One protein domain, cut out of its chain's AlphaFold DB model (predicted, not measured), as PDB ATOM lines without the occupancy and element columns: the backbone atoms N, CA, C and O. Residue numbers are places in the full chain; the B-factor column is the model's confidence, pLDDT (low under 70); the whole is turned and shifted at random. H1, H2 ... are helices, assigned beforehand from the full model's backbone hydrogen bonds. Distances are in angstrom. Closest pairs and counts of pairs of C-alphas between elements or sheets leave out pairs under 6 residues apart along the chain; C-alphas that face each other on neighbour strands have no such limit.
ATOM      1  N   ARG A 148      79.311 -21.048   8.182       91.69
ATOM      2  CA  ARG A 148      78.950 -19.673   7.814       91.69
ATOM      3  C   ARG A 148      78.565 -18.843   9.039       91.69
ATOM      4  O   ARG A 148      79.189 -17.825   9.309       91.69
ATOM      5  N   GLN A 149      77.602 -19.321   9.827       87.94
ATOM      6  CA  GLN A 149      77.149 -18.626  11.040       87.94
ATOM      7  C   GLN A 149      78.279 -18.427  12.059       87.94
ATOM      8  O   GLN A 149      78.364 -17.373  12.682       87.94
ATOM      9  N   ALA A 150      79.153 -19.423  12.227       87.25
ATOM     10  CA  ALA A 150      80.275 -19.340  13.156       87.25
ATOM     11  C   ALA A 150      81.352 -18.358  12.689       87.25
ATOM     12  O   ALA A 150      81.872 -17.589  13.495       87.25
ATOM     13  N   ARG A 151      81.665 -18.374  11.392       92.31
ATOM     14  CA  ARG A 151      82.594 -17.447  10.756       92.31
ATOM     15  C   ARG A 151      82.109 -16.011  10.914       92.31
ATOM     16  O   ARG A 151      82.867 -15.168  11.379       92.31
ATOM     17  N   ASP A 152      80.854 -15.755  10.561       91.38
ATOM     18  CA  ASP A 152      80.286 -14.408  10.570       91.38
ATOM     19  C   ASP A 152      80.216 -13.856  12.009       91.38
ATOM     20  O   ASP A 152      80.617 -12.719  12.254       91.38
ATOM     21  N   ALA A 153      79.830 -14.686  12.987       85.38
ATOM     22  CA  ALA A 153      79.846 -14.309  14.402       85.38
ATOM     23  C   ALA A 153      81.265 -14.037  14.940       85.38
ATOM     24  O   ALA A 153      81.455 -13.127  15.746       85.38
ATOM     25  N   TRP A 154      82.269 -14.804  14.502       88.62
ATOM     26  CA  TRP A 154      83.660 -14.592  14.911       88.62
ATOM     27  C   TRP A 154      84.257 -13.319  14.303       88.62
ATOM     28  O   TRP A 154      84.942 -12.580  15.002       88.62
ATOM     29  N   VAL A 155      83.961 -13.025  13.033       90.38
ATOM     30  CA  VAL A 155      84.384 -11.772  12.384       90.38
ATOM     31  C   VAL A 155      83.766 -10.569  13.083       90.38
ATOM     32  O   VAL A 155      84.500  -9.654  13.437       90.38
ATOM     33  N   ALA A 156      82.460 -10.606  13.364       88.31
ATOM     34  CA  ALA A 156      81.782  -9.532  14.090       88.31
ATOM     35  C   ALA A 156      82.392  -9.300  15.485       88.31
ATOM     36  O   ALA A 156      82.540  -8.162  15.922       88.31
ATOM     37  N   HIS A 157      82.793 -10.372  16.175       85.94
ATOM     38  CA  HIS A 157      83.509 -10.258  17.443       85.94
ATOM     39  C   HIS A 157      84.881  -9.584  17.279       85.94
ATOM     40  O   HIS A 157      85.200  -8.686  18.047       85.94
ATOM     41  N   LEU A 158      85.678  -9.972  16.277       85.12
ATOM     42  CA  LEU A 158      86.987  -9.353  16.034       85.12
ATOM     43  C   LEU A 158      86.887  -7.876  15.639       85.12
ATOM     44  O   LEU A 158      87.732  -7.082  16.047       85.12
ATOM     45  N   GLU A 159      85.871  -7.512  14.857       87.81
ATOM     46  CA  GLU A 159      85.582  -6.122  14.497       87.81
ATOM     47  C   GLU A 159      85.246  -5.306  15.762       87.81
ATOM     48  O   GLU A 159      85.864  -4.269  15.998       87.81
ATOM     49  N   ALA A 160      84.402  -5.834  16.657       82.00
ATOM     50  CA  ALA A 160      84.099  -5.192  17.940       82.00
ATOM     51  C   ALA A 160      85.324  -5.069  18.875       82.00
ATOM     52  O   ALA A 160      85.488  -4.060  19.559       82.00
ATOM     53  N   GLU A 161      86.214  -6.067  18.900       81.94
ATOM     54  CA  GLU A 161      87.457  -6.019  19.687       81.94
ATOM     55  C   GLU A 161      88.448  -4.971  19.151       81.94
ATOM     56  O   GLU A 161      89.161  -4.336  19.934       81.94
ATOM     57  N   ALA A 162      88.486  -4.758  17.832       83.69
ATOM     58  CA  ALA A 162      89.309  -3.722  17.207       83.69
ATOM     59  C   ALA A 162      88.787  -2.301  17.479       83.69
ATOM     60  O   ALA A 162      89.579  -1.363  17.574       83.69
ATOM     61  N   GLU A 163      87.473  -2.149  17.643       80.56
ATOM     62  CA  GLU A 163      86.816  -0.889  18.021       80.56
ATOM     63  C   GLU A 163      86.830  -0.632  19.537       80.56
ATOM     64  O   GLU A 163      86.527   0.473  19.992       80.56
ATOM     65  N   SER A 164      87.194  -1.637  20.340       77.50
ATOM     66  CA  SER A 164      87.242  -1.510  21.794       77.50
ATOM     67  C   SER A 164      88.336  -0.527  22.251       77.50
ATOM     68  O   SER A 164      89.380  -0.408  21.604       77.50
ATOM     69  N   PRO A 165      88.184   0.127  23.421       66.69
ATOM     70  CA  PRO A 165      89.214   1.017  23.972       66.69
ATOM     71  C   PRO A 165      90.576   0.344  24.203       66.69
ATOM     72  O   PRO A 165      91.596   1.023  24.255       66.69
ATOM     73  N   ALA A 166      90.594  -0.985  24.349       75.31
ATOM     74  CA  ALA A 166      91.809  -1.773  24.521       75.31
ATOM     75  C   ALA A 166      92.532  -2.067  23.192       75.31
ATOM     76  O   ALA A 166      93.691  -2.475  23.231       75.31
ATOM     77  N   GLN A 167      91.862  -1.877  22.044       71.19
ATOM     78  CA  GLN A 167      92.372  -2.105  20.684       71.19
ATOM     79  C   GLN A 167      93.216  -3.381  20.559       71.19
ATOM     80  O   GLN A 167      94.341  -3.367  20.052       71.19
ATOM     81  N   ILE A 168      92.672  -4.504  21.041       76.88
ATOM     82  CA  ILE A 168      93.395  -5.785  21.107       76.88
ATOM     83  C   ILE A 168      93.858  -6.232  19.709       76.88
ATOM     84  O   ILE A 168      94.914  -6.853  19.569       76.88
ATOM     85  N   TYR A 169      93.116  -5.861  18.662       78.19
ATOM     86  CA  TYR A 169      93.476  -6.123  17.274       78.19
ATOM     87  C   TYR A 169      93.523  -4.843  16.446       78.19
ATOM     88  O   TYR A 169      92.642  -3.993  16.523       78.19
ATOM     89  N   ARG A 170      94.531  -4.744  15.573       85.44
ATOM     90  CA  ARG A 170      94.563  -3.714  14.529       85.44
ATOM     91  C   ARG A 170      93.541  -4.049  13.431       85.44
ATOM     92  O   ARG A 170      93.398  -5.232  13.106       85.44
ATOM     93  N   PRO A 171      92.923  -3.050  12.775       84.81
ATOM     94  CA  PRO A 171      91.969  -3.281  11.685       84.81
ATOM     95  C   PRO A 171      92.515  -4.164  10.551       84.81
ATOM     96  O   PRO A 171      91.828  -5.064  10.071       84.81
ATOM     97  N   ASP A 172      93.785  -3.983  10.171       87.62
ATOM     98  CA  ASP A 172      94.431  -4.821   9.150       87.62
ATOM     99  C   ASP A 172      94.568  -6.291   9.580       87.62
ATOM    100  O   ASP A 172      94.459  -7.196   8.749       87.62
ATOM    101  N   THR A 173      94.755  -6.557  10.878       86.69
ATOM    102  CA  THR A 173      94.795  -7.923  11.423       86.69
ATOM    103  C   THR A 173      93.429  -8.587  11.302       86.69
ATOM    104  O   THR A 173      93.339  -9.726  10.841       86.69
ATOM    105  N   VAL A 174      92.359  -7.863  11.640       87.00
ATOM    106  CA  VAL A 174      90.981  -8.351  11.482       87.00
ATOM    107  C   VAL A 174      90.676  -8.636  10.011       87.00
ATOM    108  O   VAL A 174      90.159  -9.707   9.689       87.00
ATOM    109  N   ARG A 175      91.085  -7.742   9.096       88.31
ATOM    110  CA  ARG A 175      90.954  -7.947   7.643       88.31
ATOM    111  C   ARG A 175      91.663  -9.220   7.179       88.31
ATOM    112  O   ARG A 175      91.079 -10.004   6.427       88.31
ATOM    113  N   ASN A 176      92.895  -9.450   7.631       88.94
ATOM    114  CA  ASN A 176      93.658 -10.646   7.273       88.94
ATOM    115  C   ASN A 176      92.992 -11.922   7.798       88.94
ATOM    116  O   ASN A 176      92.814 -12.876   7.043       88.94
ATOM    117  N   TYR A 177      92.557 -11.933   9.057       88.44
ATOM    118  CA  TYR A 177      91.871 -13.087   9.643       88.44
ATOM    119  C   TYR A 177      90.558 -13.395   8.934       88.44
ATOM    120  O   TYR A 177      90.321 -14.549   8.579       88.44
ATOM    121  N   ARG A 178      89.756 -12.367   8.640       91.06
ATOM    122  CA  ARG A 178      88.531 -12.483   7.843       91.06
ATOM    123  C   ARG A 178      88.799 -13.076   6.459       91.06
ATOM    124  O   ARG A 178      88.023 -13.912   5.999       91.06
ATOM    125  N   SER A 179      89.888 -12.669   5.808       88.31
ATOM    126  CA  SER A 179      90.282 -13.192   4.495       88.31
ATOM    127  C   SER A 179      90.626 -14.686   4.552       88.31
ATOM    128  O   SER A 179      90.113 -15.467   3.755       88.31
ATOM    129  N   VAL A 180      91.416 -15.108   5.546       86.88
ATOM    130  CA  VAL A 180      91.855 -16.507   5.700       86.88
ATOM    131  C   VAL A 180      90.681 -17.450   5.959       86.88
ATOM    132  O   VAL A 180      90.540 -18.462   5.279       86.88
ATOM    133  N   ILE A 181      89.800 -17.122   6.904       85.81
ATOM    134  CA  ILE A 181      88.637 -17.970   7.229       85.81
ATOM    135  C   ILE A 181      87.531 -17.898   6.161       85.81
ATOM    136  O   ILE A 181      86.628 -18.730   6.120       85.81
ATOM    137  N   GLY A 182      87.533 -16.834   5.356       87.81
ATOM    138  CA  GLY A 182      86.522 -16.538   4.345       87.81
ATOM    139  C   GLY A 182      86.959 -16.910   2.933       87.81
ATOM    140  O   GLY A 182      86.242 -16.577   1.983       87.81
ATOM    141  N   CYS A 183      88.118 -17.556   2.791       87.62
ATOM    142  CA  CYS A 183      88.681 -17.923   1.505       87.62
ATOM    143  C   CYS A 183      87.785 -18.944   0.773       87.62
ATOM    144  O   CYS A 183      86.995 -19.651   1.412       87.62
ATOM    145  N   PRO A 184      87.888 -19.047  -0.565       87.00
ATOM    146  CA  PRO A 184      87.025 -19.925  -1.360       87.00
ATOM    147  C   PRO A 184      87.015 -21.382  -0.885       87.00
ATOM    148  O   PRO A 184      85.955 -21.996  -0.814       87.00
ATOM    149  N   ALA A 185      88.173 -21.904  -0.485       83.94
ATOM    150  CA  ALA A 185      88.315 -23.256   0.041       83.94
ATOM    151  C   ALA A 185      87.497 -23.489   1.322       83.94
ATOM    152  O   ALA A 185      86.726 -24.442   1.416       83.94
ATOM    153  N   MET A 186      87.596 -22.581   2.296       85.31
ATOM    154  CA  MET A 186      86.846 -22.689   3.550       85.31
ATOM    155  C   MET A 186      85.341 -22.474   3.346       85.31
ATOM    156  O   MET A 186      84.535 -23.053   4.075       85.31
ATOM    157  N   ARG A 187      84.937 -21.710   2.320       88.06
ATOM    158  CA  ARG A 187      83.520 -21.531   1.958       88.06
ATOM    159  C   ARG A 187      82.832 -22.820   1.515       88.06
ATOM    160  O   ARG A 187      81.617 -22.911   1.656       88.06
ATOM    161  N   ALA A 188      83.573 -23.838   1.067       86.06
ATOM    162  CA  ALA A 188      83.008 -25.162   0.784       86.06
ATOM    163  C   ALA A 188      82.369 -25.817   2.028       86.06
ATOM    164  O   ALA A 188      81.554 -26.733   1.912       86.06
ATOM    165  N   LEU A 189      82.706 -25.336   3.230       86.19
ATOM    166  CA  LEU A 189      82.166 -25.821   4.496       86.19
ATOM    167  C   LEU A 189      80.957 -25.016   4.994       86.19
ATOM    168  O   LEU A 189      80.392 -25.395   6.016       86.19
ATOM    169  N   ASP A 190      80.550 -23.937   4.315       90.44
ATOM    170  CA  ASP A 190      79.604 -22.931   4.827       90.44
ATOM    171  C   ASP A 190      78.317 -23.521   5.419       90.44
ATOM    172  O   ASP A 190      77.920 -23.130   6.518       90.44
ATOM    173  N   ASP A 191      77.696 -24.476   4.726       88.06
ATOM    174  CA  ASP A 191      76.414 -25.066   5.133       88.06
ATOM    175  C   ASP A 191      76.584 -26.259   6.094       88.06
ATOM    176  O   ASP A 191      75.611 -26.816   6.612       88.06
ATOM    177  N   ARG A 192      77.828 -26.664   6.377       83.12
ATOM    178  CA  ARG A 192      78.129 -27.750   7.312       83.12
ATOM    179  C   ARG A 192      78.070 -27.247   8.745       83.12
ATOM    180  O   ARG A 192      78.543 -26.165   9.083       83.12
ATOM    181  N   PHE A 193      77.529 -28.073   9.633       84.56
ATOM    182  CA  PHE A 193      77.554 -27.794  11.066       84.56
ATOM    183  C   PHE A 193      78.966 -27.963  11.618       84.56
ATOM    184  O   PHE A 193      79.527 -29.050  11.503       84.56
ATOM    185  N   VAL A 194      79.488 -26.955  12.322       79.31
ATOM    186  CA  VAL A 194      80.849 -26.986  12.902       79.31
ATOM    187  C   VAL A 194      81.063 -28.223  13.780       79.31
ATOM    188  O   VAL A 194      82.102 -28.871  13.731       79.31
ATOM    189  N   SER A 195      80.042 -28.634  14.536       72.12
ATOM    190  CA  SER A 195      80.086 -29.838  15.382       72.12
ATOM    191  C   SER A 195      80.209 -31.164  14.624       72.12
ATOM    192  O   SER A 195      80.329 -32.213  15.253       72.12
ATOM    193  N   ARG A 196      80.077 -31.134  13.297       69.44
ATOM    194  CA  ARG A 196      80.106 -32.289  12.396       69.44
ATOM    195  C   ARG A 196      81.186 -32.149  11.316       69.44
ATOM    196  O   ARG A 196      81.181 -32.956  10.399       69.44
ATOM    197  N   SER A 197      82.088 -31.172  11.438       73.06
ATOM    198  CA  SER A 197      83.253 -31.000  10.565       73.06
ATOM    199  C   SER A 197      84.489 -31.594  11.255       73.06
ATOM    200  O   SER A 197      85.112 -30.915  12.077       73.06
ATOM    201  N   PRO A 198      84.816 -32.881  11.035       66.19
ATOM    202  CA  PRO A 198      86.006 -33.492  11.609       66.19
ATOM    203  C   PRO A 198      87.279 -32.909  10.971       66.19
ATOM    204  O   PRO A 198      87.248 -32.327   9.892       66.19
ATOM    205  N   ALA A 199      88.420 -33.074  11.648       71.25
ATOM    206  CA  ALA A 199      89.704 -32.531  11.195       71.25
ATOM    207  C   ALA A 199      90.114 -32.928   9.755       71.25
ATOM    208  O   ALA A 199      90.660 -32.064   9.072       71.25
ATOM    209  N   PRO A 200      89.841 -34.156   9.258       73.31
ATOM    210  CA  PRO A 200      90.132 -34.520   7.869       73.31
ATOM    211  C   PRO A 200      89.390 -33.659   6.844       73.31
ATOM    212  O   PRO A 200      90.000 -33.214   5.884       73.31
ATOM    213  N   ASP A 201      88.120 -33.340   7.087       68.31
ATOM    214  CA  ASP A 201      87.303 -32.533   6.173       68.31
ATOM    215  C   ASP A 201      87.799 -31.080   6.083       68.31
ATOM    216  O   ASP A 201      87.683 -30.427   5.050       68.31
ATOM    217  N   VAL A 202      88.362 -30.561   7.179       74.06
ATOM    218  CA  VAL A 202      89.018 -29.246   7.188       74.06
ATOM    219  C   VAL A 202      90.363 -29.321   6.468       74.06
ATOM    220  O   VAL A 202      90.697 -28.414   5.716       74.06
ATOM    221  N   ALA A 203      91.123 -30.401   6.665       75.69
ATOM    222  CA  ALA A 203      92.392 -30.612   5.976       75.69
ATOM    223  C   ALA A 203      92.205 -30.747   4.456       75.69
ATOM    224  O   ALA A 203      93.000 -30.194   3.711       75.69
ATOM    225  N   GLU A 204      91.144 -31.417   4.002       76.81
ATOM    226  CA  GLU A 204      90.781 -31.521   2.585       76.81
ATOM    227  C   GLU A 204      90.426 -30.154   1.989       76.81
ATOM    228  O   GLU A 204      90.950 -29.787   0.941       76.81
ATOM    229  N   ALA A 205      89.607 -29.359   2.689       70.56
ATOM    230  CA  ALA A 205      89.307 -27.997   2.261       70.56
ATOM    231  C   ALA A 205      90.592 -27.156   2.155       70.56
ATOM    232  O   ALA A 205      90.825 -26.504   1.143       70.56
ATOM    233  N   VAL A 206      91.466 -27.213   3.163       69.62
ATOM    234  CA  VAL A 206      92.722 -26.446   3.193       69.62
ATOM    235  C   VAL A 206      93.752 -26.960   2.180       69.62
ATOM    236  O   VAL A 206      94.538 -26.165   1.677       69.62
ATOM    237  N   ALA A 207      93.740 -28.244   1.824       71.38
ATOM    238  CA  ALA A 207      94.633 -28.798   0.805       71.38
ATOM    239  C   ALA A 207      94.402 -28.177  -0.583       71.38
ATOM    240  O   ALA A 207      95.338 -28.103  -1.368       71.38
ATOM    241  N   GLY A 208      93.197 -27.667  -0.862       61.31
ATOM    242  CA  GLY A 208      92.895 -26.909  -2.082       61.31
ATOM    243  C   GLY A 208      93.408 -25.461  -2.098       61.31
ATOM    244  O   GLY A 208      93.085 -24.728  -3.029       61.31
ATOM    245  N   LEU A 209      94.142 -25.017  -1.067       62.25
ATOM    246  CA  LEU A 209      94.769 -23.686  -0.991       62.25
ATOM    247  C   LEU A 209      96.235 -23.666  -1.457       62.25
ATOM    248  O   LEU A 209      96.821 -22.582  -1.482       62.25
TER     249      LEU A 209
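Overview. This is residues 148 to 209 of the 210 residues of an uncharacterized protein of Methylobacterium radiotolerans (UniProt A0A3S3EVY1). A long helical hairpin, H1 and H2 side by side, has a small head of H3 and H4 at its open end. The 62 printed residues include four named helices, H1 to H4 in order, and no named strand: all helix. The whole is loose, radius of gyration of the C-alphas 13.2 A, spanning 39 by 22 by 15 A.

Arrangement. H1, residues 148 to 163, and H2, residues 171 to 181, form a hairpin: they touch, opposite ways at a shallow tilt of 11 degrees, the closest C-alphas, of Leu 158 and Val 174, 6.1 A apart. H3, residues 184 to 187, meets H2 only through their link. H4, residues 199 to 207, touches H3, the closest C-alphas, of Ala 185 and Ala 205, 5.3 A apart; H4 is apart from H1 and H2. Each O i to N i+4 pair in H1, H2 and H4 is within hydrogen-bond range; H3 is too short for one.

Along the chain. H1 runs 22.8 A from C-alpha 148 (78.950, -19.673, 7.814); H4 ends at C-alpha 207 (94.633, -28.798, 0.805).

Size, cuts and confidence. The printed part has no cut; the H3 to H4 link is long. Residues 165, 196, 198, 201, 206 and 208 to 209 are under pLDDT 70.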